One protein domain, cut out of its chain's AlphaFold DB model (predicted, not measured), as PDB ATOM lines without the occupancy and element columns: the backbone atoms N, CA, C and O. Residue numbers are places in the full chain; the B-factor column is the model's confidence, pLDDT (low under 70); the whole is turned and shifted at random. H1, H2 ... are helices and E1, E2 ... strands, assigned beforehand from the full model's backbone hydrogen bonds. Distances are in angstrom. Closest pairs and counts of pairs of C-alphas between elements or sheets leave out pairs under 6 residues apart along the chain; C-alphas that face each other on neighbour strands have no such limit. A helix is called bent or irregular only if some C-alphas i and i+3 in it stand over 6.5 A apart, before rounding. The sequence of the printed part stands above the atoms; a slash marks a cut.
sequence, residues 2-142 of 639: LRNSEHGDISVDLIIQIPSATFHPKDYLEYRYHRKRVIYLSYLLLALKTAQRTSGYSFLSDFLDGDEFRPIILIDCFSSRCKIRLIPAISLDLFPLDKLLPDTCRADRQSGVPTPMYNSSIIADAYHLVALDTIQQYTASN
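This is residues 2 to 142 of the 639 residues of a protein of Orbilia oligospora (UniProt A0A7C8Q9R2). A strongly twisted sheet of five strands has one long helix, H1, packed along one of its faces. Past one end of its strands sit the short helix H2, arm H3a of the bent helix H3 and the long unnamed stretch 101 to 115, and from there the other arm, H3b, leads away, with residues 131 to 142 sticking out free. The printed part has 141 residues, with three named helices and five named strands in the order E1 E2 H1 E3 E4 E5 H2 H3; the sheet runs E1 E2 E5 E4 E3 and is mixed, and the class is mixed, helices and strands. It is only just compact, close to loose, with a radius of gyration of the C-alphas of 17.0 A, and spans 50 by 44 by 28 A.

The sheet holds E1, residues 2 to 4, E2, residues 10 to 17, 22.7 A long, E5, residues 82 to 89, 21.8 A, E4, residues 71 to 77, 19.5 A, and E3, residues 57 to 63, 19.2 A. C-alpha 2 is at (-5.420, -33.602, 106.275). H1, residues 32 to 50, is 27.1 A long and starts at C-alpha 32, (-33.266, -23.260, 116.650). H2 is residues 97 to 100. H3, residues 116 to 141, was assigned as one helix by its hydrogen bonds but is bent: C-alphas 126 and 129 are 7.4 A apart. Its arms are H3a, residues 116 to 126, 15.5 A, and H3b, residues 129 to 141, 18.6 A, ending at C-alpha 141, (4.561, -34.551, 123.128).

E2 and E5 are parallel, with N 14 and O 85 at 2.8 A. E3 E4 E5 form a meander, each strand the antiparallel neighbour of the one before; N 75 and O 84 are 2.8 A apart, N 74 and O 60 2.8 A. E1 and E2 form a hairpin, N 11 to O 3 at 2.8 A. E2, H1 and E3 make a split strand-helix-strand unit, E5 and E4 being between its strands, with a right-handed crossover. H1 is on the sheet at a height of 8.9 A, two layers, a helix on one face of a sheet; it runs along the strands, at 3 degrees to E4 on the local plane. Its closest C-alphas to E4 are Val 38 and Pro 71, 7.1 A. H3a only grazes the sheet, with residues 122 to 126. H2 and H3a touch, their closest C-alphas, Leu 100 and Asn 119, 5.1 A apart. The arms H3a and H3b stand at a steep tilt of 64 degrees. In H1 and H3b every O i to N i+4 pair is within hydrogen-bond range, in H3a 6 of 7; H2 is too short for such a pair.

The farthest C-alphas, Ser 79 and Gly 112, are 50.9 A apart. The printed part has no cut. The links E2 to H1 and H2 to H3 are long. Mean pLDDT of the printed part is 86.4; residues 2 to 9, 52 to 55 and 78 to 80 are under 70.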
ATOM      1  N   LEU A   2      -5.588 -33.016 107.613       33.16
ATOM      2  CA  LEU A   2      -5.420 -33.602 106.275       33.16
ATOM      3  C   LEU A   2      -5.911 -35.055 106.298       33.16
ATOM      4  O   LEU A   2      -5.504 -35.820 107.170       33.16
ATOM      5  N   ARG A   3      -6.782 -35.430 105.361       47.34
ATOM      6  CA  ARG A   3      -7.241 -36.809 105.146       47.34
ATOM      7  C   ARG A   3      -6.863 -37.241 103.734       47.34
ATOM      8  O   ARG A   3      -7.127 -36.501 102.791       47.34
ATOM      9  N   ASN A   4      -6.295 -38.433 103.587       41.59
ATOM     10  CA  ASN A   4      -6.131 -39.052 102.272       41.59
ATOM     11  C   ASN A   4      -7.451 -39.741 101.909       41.59
ATOM     12  O   ASN A   4      -7.958 -40.532 102.706       41.59
ATOM     13  N   SER A   5      -8.025 -39.424 100.749       47.97
ATOM     14  CA  SER A   5      -9.179 -40.156 100.220       47.97
ATOM     15  C   SER A   5      -8.743 -41.500  99.624       47.97
ATOM     16  O   SER A   5      -7.571 -41.692  99.294       47.97
ATOM     17  N   GLU A   6      -9.696 -42.416  99.429       40.62
ATOM     18  CA  GLU A   6      -9.473 -43.730  98.799       40.62
ATOM     19  C   GLU A   6      -8.848 -43.643  97.390       40.62
ATOM     20  O   GLU A   6      -8.366 -44.646  96.878       40.62
ATOM     21  N   HIS A   7      -8.851 -42.464  96.755       45.00
ATOM     22  CA  HIS A   7      -8.354 -42.238  95.389       45.00
ATOM     23  C   HIS A   7      -7.089 -41.353  95.348       45.00
ATOM     24  O   HIS A   7      -6.651 -40.945  94.275       45.00
ATOM     25  N   GLY A   8      -6.489 -41.045  96.505       53.47
ATOM     26  CA  GLY A   8      -5.303 -40.187  96.594       53.47
ATOM     27  C   GLY A   8      -5.587 -38.681  96.534       53.47
ATOM     28  O   GLY A   8      -4.640 -37.901  96.424       53.47
ATOM     29  N   ASP A   9      -6.852 -38.257  96.638       66.00
ATOM     30  CA  ASP A   9      -7.201 -36.840  96.792       66.00
ATOM     31  C   ASP A   9      -6.919 -36.379  98.227       66.00
ATOM     32  O   ASP A   9      -7.175 -37.097  99.201       66.00
ATOM     33  N   ILE A  10      -6.445 -35.143  98.366       73.50
ATOM     34  CA  ILE A  10      -6.218 -34.518  99.669       73.50
ATOM     35  C   ILE A  10      -7.534 -33.891 100.132       73.50
ATOM     36  O   ILE A  10      -8.090 -33.036  99.450       73.50
ATOM     37  N   SER A  11      -8.043 -34.268 101.305       80.88
ATOM     38  CA  SER A  11      -9.185 -33.589 101.922       80.88
ATOM     39  C   SER A  11      -8.758 -32.765 103.133       80.88
ATOM     40  O   SER A  11      -8.035 -33.248 104.006       80.88
ATOM     41  N   VAL A  12      -9.210 -31.510 103.184       85.00
ATOM     42  CA  VAL A  12      -8.882 -30.542 104.237       85.00
ATOM     43  C   VAL A  12     -10.155 -30.143 104.977       85.00
ATOM     44  O   VAL A  12     -11.029 -29.497 104.406       85.00
ATOM     45  N   ASP A  13     -10.242 -30.485 106.263       88.62
ATOM     46  CA  ASP A  13     -11.292 -29.976 107.159       88.62
ATOM     47  C   ASP A  13     -10.947 -28.533 107.591       88.62
ATOM     48  O   ASP A  13      -9.938 -28.333 108.278       88.62
ATOM     49  N   LEU A  14     -11.782 -27.553 107.212       90.69
ATOM     50  CA  LEU A  14     -11.717 -26.152 107.646       90.69
ATOM     51  C   LEU A  14     -12.847 -25.868 108.644       90.69
ATOM     52  O   LEU A  14     -14.024 -25.834 108.278       90.69
ATOM     53  N   ILE A  15     -12.476 -25.653 109.907       91.19
ATOM     54  CA  ILE A  15     -13.419 -25.343 110.984       91.19
ATOM     55  C   ILE A  15     -13.722 -23.840 110.989       91.19
ATOM     56  O   ILE A  15     -12.804 -23.024 110.951       91.19
ATOM     57  N   ILE A  16     -15.003 -23.474 111.052       92.12
ATOM     58  CA  ILE A  16     -15.475 -22.085 111.031       92.12
ATOM     59  C   ILE A  16     -16.282 -21.824 112.297       92.12
ATOM     60  O   ILE A  16     -17.412 -22.295 112.422       92.12
ATOM     61  N   GLN A  17     -15.719 -21.062 113.230       93.12
ATOM     62  CA  GLN A  17     -16.424 -20.696 114.454       93.12
ATOM     63  C   GLN A  17     -17.477 -19.620 114.167       93.12
ATOM     64  O   GLN A  17     -17.151 -18.501 113.769       93.12
ATOM     65  N   ILE A  18     -18.749 -19.951 114.385       94.69
ATOM     66  CA  ILE A  18     -19.847 -18.992 114.268       94.69
ATOM     67  C   ILE A  18     -19.772 -18.024 115.462       94.69
ATOM     68  O   ILE A  18     -19.694 -18.489 116.604       94.69
ATOM     69  N   PRO A  19     -19.837 -16.694 115.251       94.31
ATOM     70  CA  PRO A  19     -19.808 -15.733 116.349       94.31
ATOM     71  C   PRO A  19     -20.948 -15.968 117.344       94.31
ATOM     72  O   PRO A  19     -22.115 -16.016 116.940       94.31
ATOM     73  N   SER A  20     -20.632 -16.035 118.643       94.12
ATOM     74  CA  SER A  20     -21.606 -16.302 119.715       94.12
ATOM     75  C   SER A  20     -22.784 -15.318 119.719       94.12
ATOM     76  O   SER A  20     -23.910 -15.713 120.003       94.12
ATOM     77  N   ALA A  21     -22.559 -14.067 119.292       94.44
ATOM     78  CA  ALA A  21     -23.592 -13.033 119.148       94.44
ATOM     79  C   ALA A  21     -24.725 -13.396 118.161       94.44
ATOM     80  O   ALA A  21     -25.796 -12.794 118.197       94.44
ATOM     81  N   THR A  22     -24.520 -14.390 117.290       94.69
ATOM     82  CA  THR A  22     -25.541 -14.896 116.354       94.69
ATOM     83  C   THR A  22     -26.653 -15.671 117.079       94.69
ATOM     84  O   THR A  22     -27.771 -15.823 116.567       94.69
ATOM     85  N   PHE A  23     -26.370 -16.176 118.283       96.88
ATOM     86  CA  PHE A  23     -27.250 -17.072 119.021       96.88
ATOM     87  C   PHE A  23     -27.841 -16.408 120.261       96.88
ATOM     88  O   PHE A  23     -27.214 -15.619 120.957       96.88
ATOM     89  N   HIS A  24     -29.086 -16.769 120.548       96.50
ATOM     90  CA  HIS A  24     -29.739 -16.484 121.813       96.50
ATOM     91  C   HIS A  24     -29.427 -17.628 122.799       96.50
ATOM     92  O   HIS A  24     -29.428 -18.784 122.369       96.50
ATOM     93  N   PRO A  25     -29.286 -17.382 124.118       95.00
ATOM     94  CA  PRO A  25     -28.921 -18.415 125.104       95.00
ATOM     95  C   PRO A  25     -29.844 -19.645 125.176       95.00
ATOM     96  O   PRO A  25     -29.495 -20.653 125.776       95.00
ATOM     97  N   LYS A  26     -31.044 -19.566 124.588       95.75
ATOM     98  CA  LYS A  26     -32.043 -20.652 124.518       95.75
ATOM     99  C   LYS A  26     -32.152 -21.320 123.140       95.75
ATOM    100  O   LYS A  26     -33.077 -22.092 122.917       95.75
ATOM    101  N   ASP A  27     -31.255 -21.018 122.204       97.19
ATOM    102  CA  ASP A  27     -31.321 -21.587 120.851       97.19
ATOM    103  C   ASP A  27     -30.934 -23.075 120.790       97.19
ATOM    104  O   ASP A  27     -31.167 -23.718 119.773       97.19
ATOM    105  N   TYR A  28     -30.452 -23.665 121.884       95.44
ATOM    106  CA  TYR A  28     -30.276 -25.115 122.015       95.44
ATOM    107  C   TYR A  28     -31.601 -25.914 122.065       95.44
ATOM    108  O   TYR A  28     -31.582 -27.133 122.205       95.44
ATOM    109  N   LEU A  29     -32.753 -25.239 121.998       95.31
ATOM    110  CA  LEU A  29     -34.092 -25.834 122.019       95.31
ATOM    111  C   LEU A  29     -34.719 -25.844 120.616       95.31
ATOM    112  O   LEU A  29     -34.507 -24.922 119.824       95.31
ATOM    113  N   GLU A  30     -35.561 -26.842 120.336       92.88
ATOM    114  CA  GLU A  30     -36.523 -26.850 119.217       92.88
ATOM    115  C   GLU A  30     -35.882 -26.612 117.835       92.88
ATOM    116  O   GLU A  30     -36.418 -25.908 116.973       92.88
ATOM    117  N   TYR A  31     -34.697 -27.195 117.614       93.31
ATOM    118  CA  TYR A  31     -33.911 -27.075 116.377       93.31
ATOM    119  C   TYR A  31     -33.481 -25.643 116.013       93.31
ATOM    120  O   TYR A  31     -33.016 -25.410 114.894       93.31
ATOM    121  N   ARG A  32     -33.604 -24.669 116.924       96.44
ATOM    122  CA  ARG A  32     -33.266 -23.260 116.650       96.44
ATOM    123  C   ARG A  32     -31.785 -23.093 116.307       96.44
ATOM    124  O   ARG A  32     -31.471 -22.417 115.328       96.44
ATOM    125  N   TYR A  33     -30.902 -23.766 117.045       96.88
ATOM    126  CA  TYR A  33     -29.465 -23.824 116.782       96.88
ATOM    127  C   TYR A  33     -29.181 -24.335 115.367       96.88
ATOM    128  O   TYR A  33     -28.597 -23.614 114.563       96.88
ATOM    129  N   HIS A  34     -29.665 -25.532 115.025       95.56
ATOM    130  CA  HIS A  34     -29.429 -26.156 113.719       95.56
ATOM    131  C   HIS A  34     -29.976 -25.322 112.562       95.56
ATOM    132  O   HIS A  34     -29.323 -25.204 111.529       95.56
ATOM    133  N   ARG A  35     -31.136 -24.674 112.735       95.19
ATOM    134  CA  ARG A  35     -31.680 -23.737 111.738       95.19
ATOM    135  C   ARG A  35     -30.744 -22.550 111.518       95.19
ATOM    136  O   ARG A  35     -30.405 -22.257 110.376       95.19
ATOM    137  N   LYS A  36     -30.288 -21.896 112.592       96.81
ATOM    138  CA  LYS A  36     -29.328 -20.782 112.504       96.81
ATOM    139  C   LYS A  36     -27.992 -21.220 111.901       96.81
ATOM    140  O   LYS A  36     -27.452 -20.509 111.059       96.81
ATOM    141  N   ARG A  37     -27.504 -22.408 112.264       95.12
ATOM    142  CA  ARG A  37     -26.298 -23.034 111.705       95.12
ATOM    143  C   ARG A  37     -26.408 -23.214 110.188       95.12
ATOM    144  O   ARG A  37     -25.488 -22.844 109.466       95.12
ATOM    145  N   VAL A  38     -27.534 -23.737 109.697       93.44
ATOM    146  CA  VAL A  38     -27.789 -23.890 108.253       93.44
ATOM    147  C   VAL A  38     -27.874 -22.537 107.556       93.44
ATOM    148  O   VAL A  38     -27.246 -22.365 106.519       93.44
ATOM    149  N   ILE A  39     -28.587 -21.564 108.131       94.44
ATOM    150  CA  ILE A  39     -28.693 -20.210 107.562       94.44
ATOM    151  C   ILE A  39     -27.308 -19.562 107.437       94.44
ATOM    152  O   ILE A  39     -26.991 -18.998 106.392       94.44
ATOM    153  N   TYR A  40     -26.466 -19.683 108.466       94.62
ATOM    154  CA  TYR A  40     -25.090 -19.188 108.434       94.62
ATOM    155  C   TYR A  40     -24.276 -19.856 107.317       94.62
ATOM    156  O   TYR A  40     -23.601 -19.176 106.545       94.62
ATOM    157  N   LEU A  41     -24.389 -21.181 107.181       92.31
ATOM    158  CA  LEU A  41     -23.725 -21.940 106.120       92.31
ATOM    159  C   LEU A  41     -24.206 -21.514 104.720       92.31
ATOM    160  O   LEU A  41     -23.391 -21.353 103.815       92.31
ATOM    161  N   SER A  42     -25.509 -21.277 104.540       90.56
ATOM    162  CA  SER A  42     -26.084 -20.773 103.286       90.56
ATOM    163  C   SER A  42     -25.601 -19.361 102.946       90.56
ATOM    164  O   SER A  42     -25.284 -19.092 101.790       90.56
ATOM    165  N   TYR A  43     -25.500 -18.472 103.938       91.81
ATOM    166  CA  TYR A  43     -24.931 -17.136 103.748       91.81
ATOM    167  C   TYR A  43     -23.460 -17.211 103.321       91.81
ATOM    168  O   TYR A  43     -23.044 -16.524 102.390       91.81
ATOM    169  N   LEU A  44     -22.686 -18.097 103.950       89.94
ATOM    170  CA  LEU A  44     -21.287 -18.313 103.606       89.94
ATOM    171  C   LEU A  44     -21.129 -18.869 102.183       89.94
ATOM    172  O   LEU A  44     -20.281 -18.389 101.433       89.94
ATOM    173  N   LEU A  45     -21.975 -19.821 101.779       88.88
ATOM    174  CA  LEU A  45     -22.017 -20.316 100.401       88.88
ATOM    175  C   LEU A  45     -22.301 -19.194  99.401       88.88
ATOM    176  O   LEU A  45     -21.633 -19.115  98.371       88.88
ATOM    177  N   LEU A  46     -23.291 -18.345  99.693       88.44
ATOM    178  CA  LEU A  46     -23.649 -17.218  98.836       88.44
ATOM    179  C   LEU A  46     -22.462 -16.261  98.684       88.44
ATOM    180  O   LEU A  46     -22.086 -15.941  97.560       88.44
ATOM    181  N   ALA A  47     -21.830 -15.882  99.798       88.69
ATOM    182  CA  ALA A  47     -20.654 -15.019  99.796       88.69
ATOM    183  C   ALA A  47     -19.513 -15.611  98.949       88.69
ATOM    184  O   ALA A  47     -18.934 -14.903  98.122       88.69
ATOM    185  N   LEU A  48     -19.241 -16.916  99.089       86.88
ATOM    186  CA  LEU A  48     -18.252 -17.622  98.272       86.88
ATOM    187  C   LEU A  48     -18.621 -17.590  96.786       86.88
ATOM    188  O   LEU A  48     -17.801 -17.159  95.983       86.88
ATOM    189  N   LYS A  49     -19.852 -17.969  96.411       84.19
ATOM    190  CA  LYS A  49     -20.314 -17.945  95.010       84.19
ATOM    191  C   LYS A  49     -20.199 -16.547  94.384       84.19
ATOM    192  O   LYS A  49     -19.832 -16.438  93.220       84.19
ATOM    193  N   THR A  50     -20.472 -15.484  95.145       84.69
ATOM    194  CA  THR A  50     -20.381 -14.092  94.659       84.69
ATOM    195  C   THR A  50     -18.960 -13.530  94.593       84.69
ATOM    196  O   THR A  50     -18.739 -12.492  93.969       84.69
ATOM    197  N   ALA A  51     -17.979 -14.179  95.226       82.88
ATOM    198  CA  ALA A  51     -16.602 -13.709  95.194       82.88
ATOM    199  C   ALA A  51     -16.010 -13.875  93.781       82.88
ATOM    200  O   ALA A  51     -16.067 -14.956  93.199       82.88
ATOM    201  N   GLN A  52     -15.365 -12.826  93.251       58.28
ATOM    202  CA  GLN A  52     -14.824 -12.744  91.877       58.28
ATOM    203  C   GLN A  52     -13.729 -13.780  91.522       58.28
ATOM    204  O   GLN A  52     -13.165 -13.731  90.433       58.28
ATOM    205  N   ARG A  53     -13.395 -14.712  92.421       68.06
ATOM    206  CA  ARG A  53     -12.307 -15.694  92.272       68.06
ATOM    207  C   ARG A  53     -12.777 -17.143  92.382       68.06
ATOM    208  O   ARG A  53     -11.994 -17.982  92.806       68.06
ATOM    209  N   THR A  54     -14.030 -17.447  92.044       65.38
ATOM    210  CA  THR A  54     -14.556 -18.820  92.143       65.38
ATOM    211  C   THR A  54     -14.604 -19.611  90.836       65.38
ATOM    212  O   THR A  54     -15.108 -20.736  90.812       65.38
ATOM    213  N   SER A  55     -14.037 -19.075  89.751       67.94
ATOM    214  CA  SER A  55     -13.902 -19.799  88.488       67.94
ATOM    215  C   SER A  55     -13.041 -21.055  88.674       67.94
ATOM    216  O   SER A  55     -11.855 -20.974  88.983       67.94
ATOM    217  N   GLY A  56     -13.646 -22.232  88.486       74.31
ATOM    218  CA  GLY A  56     -12.963 -23.523  88.620       74.31
ATOM    219  C   GLY A  56     -13.152 -24.242  89.962       74.31
ATOM    220  O   GLY A  56     -12.478 -25.245  90.189       74.31
ATOM    221  N   TYR A  57     -14.066 -23.785  90.825       83.75
ATOM    222  CA  TYR A  57     -14.530 -24.570  91.974       83.75
ATOM    223  C   TYR A  57     -15.946 -25.089  91.751       83.75
ATOM    224  O   TYR A  57     -16.785 -24.397  91.173       83.75
ATOM    225  N   SER A  58     -16.234 -26.283  92.267       86.69
ATOM    226  CA  SER A  58     -17.614 -26.744  92.434       86.69
ATOM    227  C   SER A  58     -17.973 -26.847  93.912       86.69
ATOM    228  O   SER A  58     -17.135 -27.173  94.751       86.69
ATOM    229  N   PHE A  59     -19.227 -26.525  94.230       87.88
ATOM    230  CA  PHE A  59     -19.743 -26.549  95.593       87.88
ATOM    231  C   PHE A  59     -20.745 -27.690  95.729       87.88
ATOM    232  O   PHE A  59     -21.782 -27.706  95.061       87.88
ATOM    233  N   LEU A  60     -20.439 -28.631  96.615       89.06
ATOM    234  CA  LEU A  60     -21.298 -29.764  96.932       89.06
ATOM    235  C   LEU A  60     -21.805 -29.635  98.369       89.06
ATOM    236  O   LEU A  60     -21.132 -29.083  99.240       89.06
ATOM    237  N   SER A  61     -22.993 -30.165  98.622       89.25
ATOM    238  CA  SER A  61     -23.523 -30.362  99.967       89.25
ATOM    239  C   SER A  61     -23.283 -31.787 100.422       89.25
ATOM    240  O   SER A  61     -23.444 -32.738  99.654       89.25
ATOM    241  N   ASP A  62     -22.919 -31.912 101.688       91.56
ATOM    242  CA  ASP A  62     -22.754 -33.186 102.370       91.56
ATOM    243  C   ASP A  62     -23.133 -33.022 103.849       91.56
ATOM    244  O   ASP A  62     -23.421 -31.914 104.312       91.56
ATOM    245  N   PHE A  63     -23.136 -34.115 104.600       92.94
ATOM    246  CA  PHE A  63     -23.402 -34.135 106.031       92.94
ATOM    247  C   PHE A  63     -22.150 -34.567 106.786       92.94
ATOM    248  O   PHE A  63     -21.503 -35.558 106.441       92.94
ATOM    249  N   LEU A  64     -21.779 -33.819 107.827       93.50
ATOM    250  CA  LEU A  64     -20.623 -34.154 108.645       93.50
ATOM    251  C   LEU A  64     -20.843 -35.522 109.285       93.50
ATOM    252  O   LEU A  64     -21.746 -35.694 110.099       93.50
ATOM    253  N   ASP A  65     -20.004 -36.485 108.907       93.06
ATOM    254  CA  ASP A  65     -20.081 -37.864 109.387       93.06
ATOM    255  C   ASP A  65     -21.461 -38.519 109.133       93.06
ATOM    256  O   ASP A  65     -21.896 -39.401 109.872       93.06
ATOM    257  N   GLY A  66     -22.165 -38.088 108.081       91.88
ATOM    258  CA  GLY A  66     -23.498 -38.591 107.736       91.88
ATOM    259  C   GLY A  66     -24.630 -38.084 108.634       91.88
ATOM    260  O   GLY A  66     -25.760 -38.533 108.471       91.88
ATOM    261  N   ASP A  67     -24.352 -37.165 109.563       93.44
ATOM    262  CA  ASP A  67     -25.352 -36.602 110.467       93.44
ATOM    263  C   ASP A  67     -26.141 -35.471 109.799       93.44
ATOM    264  O   ASP A  67     -25.627 -34.372 109.564       93.44
ATOM    265  N   GLU A  68     -27.422 -35.724 109.528       92.00
ATOM    266  CA  GLU A  68     -28.329 -34.799 108.849       92.00
ATOM    267  C   GLU A  68     -28.536 -33.479 109.613       92.00
ATOM    268  O   GLU A  68     -28.910 -32.465 109.014       92.00
ATOM    269  N   PHE A  69     -28.223 -33.447 110.915       92.00
ATOM    270  CA  PHE A  69     -28.197 -32.222 111.717       92.00
ATOM    271  C   PHE A  69     -27.040 -31.286 111.374       92.00
ATOM    272  O   PHE A  69     -27.129 -30.076 111.607       92.00
ATOM    273  N   ARG A  70     -25.950 -31.819 110.824       93.94
ATOM    274  CA  ARG A  70     -24.690 -31.101 110.634       93.94
ATOM    275  C   ARG A  70     -24.296 -31.050 109.157       93.94
ATOM    276  O   ARG A  70     -23.259 -31.594 108.779       93.94
ATOM    277  N   PRO A  71     -25.067 -30.356 108.298       93.94
ATOM    278  CA  PRO A  71     -24.675 -30.159 106.909       93.94
ATOM    279  C   PRO A  71     -23.367 -29.370 106.806       93.94
ATOM    280  O   PRO A  71     -23.063 -28.524 107.653       93.94
ATOM    281  N   ILE A  72     -22.610 -29.648 105.755       94.00
ATOM    282  CA  ILE A  72     -21.330 -29.027 105.423       94.00
ATOM    283  C   ILE A  72     -21.293 -28.696 103.931       94.00
ATOM    284  O   ILE A  72     -22.066 -29.234 103.135       94.00
ATOM    285  N   ILE A  73     -20.376 -27.808 103.555       92.81
ATOM    286  CA  ILE A  73     -20.084 -27.514 102.149       92.81
ATOM    287  C   ILE A  73     -18.753 -28.165 101.802       92.81
ATOM    288  O   ILE A  73     -17.761 -27.965 102.505       92.81
ATOM    289  N   LEU A  74     -18.729 -28.919 100.709       90.94
ATOM    290  CA  LEU A  74     -17.501 -29.378 100.079       90.94
ATOM    291  C   LEU A  74     -17.175 -28.439  98.920       90.94
ATOM    292  O   LEU A  74     -18.034 -28.161  98.085       90.94
ATOM    293  N   ILE A  75     -15.935 -27.970  98.867       89.00
ATOM    294  CA  ILE A  75     -15.388 -27.228  97.737       89.00
ATOM    295  C   ILE A  75     -14.449 -28.175  97.004       89.00
ATOM    296  O   ILE A  75     -13.434 -28.594  97.569       89.00
ATOM    297  N   ASP A  76     -14.804 -28.528  95.775       85.19
ATOM    298  CA  ASP A  76     -13.953 -29.331  94.906       85.19
ATOM    299  C   ASP A  76     -13.100 -28.412  94.029       85.19
ATOM    300  O   ASP A  76     -13.625 -27.595  93.264       85.19
ATOM    301  N   CYS A  77     -11.781 -28.533  94.175       80.31
ATOM    302  CA  CYS A  77     -10.795 -27.788  93.408       80.31
ATOM    303  C   CYS A  77     -10.264 -28.676  92.277       80.31
ATOM    304  O   CYS A  77      -9.304 -29.427  92.473       80.31
ATOM    305  N   PHE A  78     -10.844 -28.556  91.077       69.00
ATOM    306  CA  PHE A  78     -10.502 -29.412  89.928       69.00
ATOM    307  C   PHE A  78      -9.006 -29.396  89.572       69.00
ATOM    308  O   PHE A  78      -8.468 -30.388  89.090       69.00
ATOM    309  N   SER A  79      -8.318 -28.280  89.824       66.62
ATOM    310  CA  SER A  79      -6.906 -28.094  89.483       66.62
ATOM    311  C   SER A  79      -5.918 -28.748  90.454       66.62
ATOM    312  O   SER A  79      -4.769 -28.963  90.076       66.62
ATOM    313  N   SER A  80      -6.319 -29.060  91.693       67.69
ATOM    314  CA  SER A  80      -5.385 -29.456  92.759       67.69
ATOM    315  C   SER A  80      -5.664 -30.818  93.399       67.69
ATOM    316  O   SER A  80      -4.957 -31.176  94.340       67.69
ATOM    317  N   ARG A  81      -6.655 -31.588  92.908       74.56
ATOM    318  CA  ARG A  81      -7.111 -32.855  93.535       74.56
ATOM    319  C   ARG A  81      -7.298 -32.700  95.053       74.56
ATOM    320  O   ARG A  81      -6.893 -33.547  95.851       74.56
ATOM    321  N   CYS A  82      -7.847 -31.551  95.448       80.19
ATOM    322  CA  CYS A  82      -8.015 -31.154  96.838       80.19
ATOM    323  C   CYS A  82      -9.481 -30.823  97.116       80.19
ATOM    324  O   CYS A  82     -10.079 -30.007  96.414       80.19
ATOM    325  N   LYS A  83     -10.041 -31.430  98.166       85.56
ATOM    326  CA  LYS A  83     -11.422 -31.218  98.616       85.56
ATOM    327  C   LYS A  83     -11.434 -30.518  99.966       85.56
ATOM    328  O   LYS A  83     -11.025 -31.097 100.975       85.56
ATOM    329  N   ILE A  84     -11.937 -29.290 100.008       88.75
ATOM    330  CA  ILE A  84     -12.039 -28.509 101.247       88.75
ATOM    331  C   ILE A  84     -13.428 -28.716 101.851       88.75
ATOM    332  O   ILE A  84     -14.433 -28.546 101.167       88.75
ATOM    333  N   ARG A  85     -13.496 -29.073 103.134       91.69
ATOM    334  CA  ARG A  85     -14.741 -29.298 103.880       91.69
ATOM    335  C   ARG A  85     -14.948 -28.144 104.844       91.69
ATOM    336  O   ARG A  85     -14.191 -28.004 105.800       91.69
ATOM    337  N   LEU A  86     -15.961 -27.323 104.602       93.06
ATOM    338  CA  LEU A  86     -16.319 -26.209 105.474       93.06
ATOM    339  C   LEU A  86     -17.235 -26.709 106.589       93.06
ATOM    340  O   LEU A  86     -18.370 -27.119 106.328       93.06
ATOM    341  N   ILE A  87     -16.740 -26.678 107.825       93.88
ATOM    342  CA  ILE A  87     -17.401 -27.261 108.993       93.88
ATOM    343  C   ILE A  87     -17.689 -26.155 110.015       93.88
ATOM    344  O   ILE A  87     -16.759 -25.659 110.652       93.88
ATOM    345  N   PRO A  88     -18.958 -25.754 110.197       94.69
ATOM    346  CA  PRO A  88     -19.330 -24.826 111.256       94.69
ATOM    347  C   PRO A  88     -19.089 -25.415 112.651       94.69
ATOM    348  O   PRO A  88     -19.418 -26.576 112.891       94.69
ATOM    349  N   ALA A  89     -18.576 -24.592 113.559       93.31
ATOM    350  CA  ALA A  89     -18.372 -24.890 114.974       93.31
ATOM    351  C   ALA A  89     -18.866 -23.728 115.844       93.31
ATOM    352  O   ALA A  89     -19.099 -22.617 115.356       93.31
ATOM    353  N   ILE A  90     -19.007 -23.974 117.142       93.94
ATOM    354  CA  ILE A  90     -19.389 -22.965 118.137       93.94
ATOM    355  C   ILE A  90     -18.418 -22.962 119.313       93.94
ATOM    356  O   ILE A  90     -17.593 -23.858 119.457       93.94
ATOM    357  N   SER A  91     -18.506 -21.923 120.141       91.69
ATOM    358  CA  SER A  91     -17.737 -21.849 121.380       91.69
ATOM    359  C   SER A  91     -18.292 -22.809 122.439       91.69
ATOM    360  O   SER A  91     -19.508 -23.007 122.507       91.69
ATOM    361  N   LEU A  92     -17.418 -23.371 123.280       89.38
ATOM    362  CA  LEU A  92     -17.798 -24.334 124.326       89.38
ATOM    363  C   LEU A  92     -18.714 -23.728 125.398       89.38
ATOM    364  O   LEU A  92     -19.565 -24.416 125.950       89.38
ATOM    365  N   ASP A  93     -18.579 -22.430 125.650       90.38
ATOM    366  CA  ASP A  93     -19.363 -21.650 126.609       90.38
ATOM    367  C   ASP A  93     -20.695 -21.121 126.042       90.38
ATOM    368  O   ASP A  93     -21.444 -20.451 126.754       90.38
ATOM    369  N   LEU A  94     -21.025 -21.415 124.774       93.25
ATOM    370  CA  LEU A  94     -22.222 -20.864 124.129       93.25
ATOM    371  C   LEU A  94     -23.525 -21.325 124.796       93.25
ATOM    372  O   LEU A  94     -24.473 -20.543 124.920       93.25
ATOM    373  N   PHE A  95     -23.590 -22.598 125.189       93.88
ATOM    374  CA  PHE A  95     -24.762 -23.199 125.817       93.88
ATOM    375  C   PHE A  95     -24.374 -23.981 127.077       93.88
ATOM    376  O   PHE A  95     -23.313 -24.598 127.112       93.88
ATOM    377  N   PRO A  96     -25.248 -24.009 128.098       90.38
ATOM    378  CA  PRO A  96     -25.029 -24.793 129.312       90.38
ATOM    379  C   PRO A  96     -25.049 -26.304 129.010       90.38
ATOM    380  O   PRO A  96     -26.083 -26.842 128.601       90.38
ATOM    381  N   LEU A  97     -23.906 -26.978 129.194       87.44
ATOM    382  CA  LEU A  97     -23.708 -28.397 128.854       87.44
ATOM    383  C   LEU A  97     -24.565 -29.341 129.713       87.44
ATOM    384  O   LEU A  97     -25.097 -30.320 129.196       87.44
ATOM    385  N   ASP A  98     -24.820 -28.980 130.972       86.50
ATOM    386  CA  ASP A  98     -25.730 -29.675 131.897       86.50
ATOM    387  C   ASP A  98     -27.169 -29.759 131.365       86.50
ATOM    388  O   ASP A  98     -27.941 -30.652 131.715       86.50
ATOM    389  N   LYS A  99     -27.557 -28.845 130.468       90.25
ATOM    390  CA  LYS A  99     -28.876 -28.887 129.831       90.25
ATOM    391  C   LYS A  99     -28.910 -29.783 128.605       90.25
ATOM    392  O   LYS A  99     -30.010 -30.043 128.124       90.25
ATOM    393  N   LEU A 100     -27.771 -30.240 128.099       90.75
ATOM    394  CA  LEU A 100     -27.649 -31.062 126.895       90.75
ATOM    395  C   LEU A 100     -27.347 -32.534 127.221       90.75
ATOM    396  O   LEU A 100     -26.860 -33.270 126.366       90.75
ATOM    397  N   LEU A 101     -27.685 -32.986 128.431       88.56
ATOM    398  CA  LEU A 101     -27.531 -34.386 128.823       88.56
ATOM    399  C   LEU A 101     -28.391 -35.331 127.954       88.56
ATOM    400  O   LEU A 101     -29.447 -34.914 127.458       88.56
ATOM    401  N   PRO A 102     -27.964 -36.593 127.737       87.62
ATOM    402  CA  PRO A 102     -28.626 -37.536 126.823       87.62
ATOM    403  C   PRO A 102     -30.093 -37.848 127.152       87.62
ATOM    404  O   PRO A 102     -30.885 -38.102 126.247       87.62
ATOM    405  N   ASP A 103     -30.450 -37.802 128.431       88.31
ATOM    406  CA  ASP A 103     -31.779 -38.063 128.993       88.31
ATOM    407  C   ASP A 103     -32.758 -36.886 128.823       88.31
ATOM    408  O   ASP A 103     -33.952 -37.007 129.094       88.31
ATOM    409  N   THR A 104     -32.291 -35.736 128.328       90.25
ATOM    410  CA  THR A 104     -33.138 -34.549 128.183       90.25
ATOM    411  C   THR A 104     -33.815 -34.455 126.815       90.25
ATOM    412  O   THR A 104     -33.214 -34.668 125.758       90.25
ATOM    413  N   CYS A 105     -35.086 -34.048 126.822       91.19
ATOM    414  CA  CYS A 105     -35.855 -33.730 125.622       91.19
ATOM    415  C   CYS A 105     -35.652 -32.257 125.219       91.19
ATOM    416  O   CYS A 105     -36.141 -31.338 125.890       91.19
ATOM    417  N   ARG A 106     -34.918 -32.007 124.125       92.50
ATOM    418  CA  ARG A 106     -34.624 -30.643 123.635       92.50
ATOM    419  C   ARG A 106     -35.141 -30.361 122.235       92.50
ATOM    420  O   ARG A 106     -35.486 -29.211 121.957       92.50
ATOM    421  N   ALA A 107     -35.219 -31.376 121.380       88.38
ATOM    422  CA  ALA A 107     -35.622 -31.200 119.989       88.38
ATOM    423  C   ALA A 107     -37.149 -31.075 119.823       88.38
ATOM    424  O   ALA A 107     -37.615 -30.143 119.171       88.38
ATOM    425  N   ASP A 108     -37.917 -31.968 120.450       84.69
ATOM    426  CA  ASP A 108     -39.384 -31.969 120.417       84.69
ATOM    427  C   ASP A 108     -39.966 -32.061 121.829       84.69
ATOM    428  O   ASP A 108     -40.377 -33.120 122.302       84.69
ATOM    429  N   ARG A 109     -40.004 -30.916 122.509       87.31
ATOM    430  CA  ARG A 109     -40.432 -30.815 123.910       87.31
ATOM    431  C   ARG A 109     -41.879 -31.237 124.152       87.31
ATOM    432  O   ARG A 109     -42.224 -31.487 125.301       87.31
ATOM    433  N   GLN A 110     -42.710 -31.281 123.112       85.00
ATOM    434  CA  GLN A 110     -44.099 -31.720 123.233       85.00
ATOM    435  C   GLN A 110     -44.183 -33.238 123.398       85.00
ATOM    436  O   GLN A 110     -45.032 -33.717 124.142       85.00
ATOM    437  N   SER A 111     -43.267 -33.980 122.765       84.19
ATOM    438  CA  SER A 111     -43.188 -35.439 122.900       84.19
ATOM    439  C   SER A 111     -42.743 -35.892 124.295       84.19
ATOM    440  O   SER A 111     -43.102 -36.980 124.733       84.19
ATOM    441  N   GLY A 112     -41.921 -35.088 124.982       85.44
ATOM    442  CA  GLY A 112     -41.277 -35.469 126.243       85.44
ATOM    443  C   GLY A 112     -40.189 -36.545 126.105       85.44
ATOM    444  O   GLY A 112     -39.540 -36.869 127.096       85.44
ATOM    445  N   VAL A 113     -39.945 -37.069 124.900       87.56
ATOM    446  CA  VAL A 113     -38.984 -38.152 124.647       87.56
ATOM    447  C   VAL A 113     -37.552 -37.597 124.624       87.56
ATOM    448  O   VAL A 113     -37.313 -36.598 123.938       87.56
ATOM    449  N   PRO A 114     -36.584 -38.208 125.334       89.62
ATOM    450  CA  PRO A 114     -35.180 -37.798 125.289       89.62
ATOM    451  C   PRO A 114     -34.622 -37.708 123.863       89.62
ATOM    452  O   PRO A 114     -34.943 -38.524 123.001       89.62
ATOM    453  N   THR A 115     -33.759 -36.719 123.603       90.75
ATOM    454  CA  THR A 115     -33.211 -36.464 122.257       90.75
ATOM    455  C   THR A 115     -31.677 -36.529 122.222       90.75
ATOM    456  O   THR A 115     -31.035 -35.536 121.867       90.75
ATOM    457  N   PRO A 116     -31.054 -37.676 122.555       89.94
ATOM    458  CA  PRO A 116     -29.609 -37.777 122.779       89.94
ATOM    459  C   PRO A 116     -28.759 -37.430 121.549       89.94
ATOM    460  O   PRO A 116     -27.765 -36.714 121.687       89.94
ATOM    461  N   MET A 117     -29.154 -37.860 120.342       89.75
ATOM    462  CA  MET A 117     -28.433 -37.510 119.106       89.75
ATOM    463  C   MET A 117     -28.488 -36.005 118.819       89.75
ATOM    464  O   MET A 117     -27.482 -35.398 118.457       89.75
ATOM    465  N   TYR A 118     -29.657 -35.386 119.020       92.81
ATOM    466  CA  TYR A 118     -29.820 -33.942 118.861       92.81
ATOM    467  C   TYR A 118     -28.932 -33.189 119.852       92.81
ATOM    468  O   TYR A 118     -28.152 -32.334 119.435       92.81
ATOM    469  N   ASN A 119     -28.994 -33.544 121.138       92.81
ATOM    470  CA  ASN A 119     -28.219 -32.885 122.187       92.81
ATOM    471  C   ASN A 119     -26.711 -33.014 121.905       92.81
ATOM    472  O   ASN A 119     -25.990 -32.017 121.871       92.81
ATOM    473  N   SER A 120     -26.261 -34.231 121.586       92.06
ATOM    474  CA  SER A 120     -24.855 -34.527 121.295       92.06
ATOM    475  C   SER A 120     -24.346 -33.834 120.034       92.06
ATOM    476  O   SER A 120     -23.178 -33.468 119.985       92.06
ATOM    477  N   SER A 121     -25.196 -33.598 119.028       93.81
ATOM    478  CA  SER A 121     -24.789 -32.866 117.819       93.81
ATOM    479  C   SER A 121     -24.393 -31.412 118.114       93.81
ATOM    480  O   SER A 121     -23.471 -30.897 117.485       93.81
ATOM    481  N   ILE A 122     -25.037 -30.770 119.101       94.94
ATOM    482  CA  ILE A 122     -24.691 -29.412 119.551       94.94
ATOM    483  C   ILE A 122     -23.363 -29.441 120.308       94.94
ATOM    484  O   ILE A 122     -22.472 -28.647 120.013       94.94
ATOM    485  N   ILE A 123     -23.216 -30.382 121.249       92.19
ATOM    486  CA  ILE A 123     -21.980 -30.525 122.031       92.19
ATOM    487  C   ILE A 123     -20.798 -30.848 121.103       92.19
ATOM    488  O   ILE A 123     -19.726 -30.269 121.247       92.19
ATOM    489  N   ALA A 124     -20.987 -31.708 120.099       91.56
ATOM    490  CA  ALA A 124     -19.943 -32.060 119.141       91.56
ATOM    491  C   ALA A 124     -19.440 -30.845 118.337       91.56
ATOM    492  O   ALA A 124     -18.232 -30.704 118.144       91.56
ATOM    493  N   ASP A 125     -20.337 -29.947 117.906       92.75
ATOM    494  CA  ASP A 125     -19.952 -28.706 117.214       92.75
ATOM    495  C   ASP A 125     -19.196 -27.731 118.137       92.75
ATOM    496  O   ASP A 125     -18.331 -26.989 117.671       92.75
ATOM    497  N   ALA A 126     -19.498 -27.744 119.438       90.38
ATOM    498  CA  ALA A 126     -18.774 -26.981 120.455       90.38
ATOM    499  C   ALA A 126     -17.383 -27.561 120.755       90.38
ATOM    500  O   ALA A 126     -16.445 -26.835 121.081       90.38
ATOM    501  N   TYR A 127     -17.237 -28.880 120.616       87.25
ATOM    502  CA  TYR A 127     -16.029 -29.593 121.009       87.25
ATOM    503  C   TYR A 127     -14.938 -29.643 119.932       87.25
ATOM    504  O   TYR A 127     -13.793 -29.984 120.227       87.25
ATOM    505  N   HIS A 128     -15.255 -29.284 118.684       83.94
ATOM    506  CA  HIS A 128     -14.335 -29.421 117.552       83.94
ATOM    507  C   HIS A 128     -12.964 -28.764 117.760       83.94
ATOM    508  O   HIS A 128     -11.949 -29.383 117.439       83.94
ATOM    509  N   LEU A 129     -12.936 -27.532 118.276       82.19
ATOM    510  CA  LEU A 129     -11.695 -26.775 118.470       82.19
ATOM    511  C   LEU A 129     -10.894 -27.309 119.664       82.19
ATOM    512  O   LEU A 129      -9.711 -27.604 119.525       82.19
ATOM    513  N   VAL A 130     -11.563 -27.545 120.795       84.38
ATOM    514  CA  VAL A 130     -10.932 -28.060 122.022       84.38
ATOM    515  C   VAL A 130     -10.316 -29.443 121.797       84.38
ATOM    516  O   VAL A 130      -9.177 -29.698 122.193       84.38
ATOM    517  N   ALA A 131     -11.037 -30.336 121.113       85.12
ATOM    518  CA  ALA A 131     -10.527 -31.659 120.769       85.12
ATOM    519  C   ALA A 131      -9.289 -31.578 119.869       85.12
ATOM    520  O   ALA A 131      -8.335 -32.325 120.080       85.12
ATOM    521  N   LEU A 132      -9.298 -30.685 118.873       85.50
ATOM    522  CA  LEU A 132      -8.186 -30.531 117.940       85.50
ATOM    523  C   LEU A 132      -6.908 -30.085 118.658       85.50
ATOM    524  O   LEU A 132      -5.874 -30.727 118.471       85.50
ATOM    525  N   ASP A 133      -6.994 -29.048 119.490       87.69
ATOM    526  CA  ASP A 133      -5.846 -28.520 120.234       87.69
ATOM    527  C   ASP A 133      -5.269 -29.582 121.177       87.69
ATOM    528  O   ASP A 133      -4.063 -29.829 121.186       87.69
ATOM    529  N   THR A 134      -6.144 -30.293 121.894       87.00
ATOM    530  CA  THR A 134      -5.751 -31.371 122.815       87.00
ATOM    531  C   THR A 134      -5.022 -32.502 122.084       87.00
ATOM    532  O   THR A 134      -3.946 -32.938 122.495       87.00
ATOM    533  N   ILE A 135      -5.574 -32.973 120.959       89.31
ATOM    534  CA  ILE A 135      -4.961 -34.044 120.161       89.31
ATOM    535  C   ILE A 135      -3.595 -33.598 119.626       89.31
ATOM    536  O   ILE A 135      -2.648 -34.388 119.640       89.31
ATOM    537  N   GLN A 136      -3.466 -32.350 119.166       90.00
ATOM    538  CA  GLN A 136      -2.198 -31.811 118.667       90.00
ATOM    539  C   GLN A 136      -1.136 -31.731 119.762       90.00
ATOM    540  O   GLN A 136      -0.004 -32.157 119.527       90.00
ATOM    541  N   GLN A 137      -1.502 -31.253 120.954       89.44
ATOM    542  CA  GLN A 137      -0.604 -31.198 122.107       89.44
ATOM    543  C   GLN A 137      -0.056 -32.590 122.448       89.44
ATOM    544  O   GLN A 137       1.163 -32.775 122.490       89.44
ATOM    545  N   TYR A 138      -0.927 -33.596 122.588       88.19
ATOM    546  CA  TYR A 138      -0.482 -34.956 122.904       88.19
ATOM    547  C   TYR A 138       0.356 -35.581 121.785       88.19
ATOM    548  O   TYR A 138       1.402 -36.167 122.064       88.19
ATOM    549  N   THR A 139      -0.038 -35.388 120.524       89.50
ATOM    550  CA  THR A 139       0.695 -35.907 119.355       89.50
ATOM    551  C   THR A 139       2.092 -35.297 119.226       89.50
ATOM    552  O   THR A 139       3.015 -35.982 118.791       89.50
ATOM    553  N   ALA A 140       2.266 -34.024 119.593       89.44
ATOM    554  CA  ALA A 140       3.574 -33.367 119.597       89.44
ATOM    555  C   ALA A 140       4.458 -33.823 120.769       89.44
ATOM    556  O   ALA A 140       5.679 -33.838 120.644       89.44
ATOM    557  N   SER A 141       3.846 -34.191 121.898       85.50
ATOM    558  CA  SER A 141       4.561 -34.551 123.128       85.50
ATOM    559  C   SER A 141       4.952 -36.031 123.244       85.50
ATOM    560  O   SER A 141       5.898 -36.340 123.965       85.50
ATOM    561  N   ASN A 142       4.252 -36.952 122.568       86.50
ATOM    562  CA  ASN A 142       4.455 -38.398 122.717       86.50
ATOM    563  C   ASN A 142       4.372 -39.126 121.356       86.50
ATOM    564  O   ASN A 142       3.318 -39.181 120.719       86.50
TER     565      ASN A 142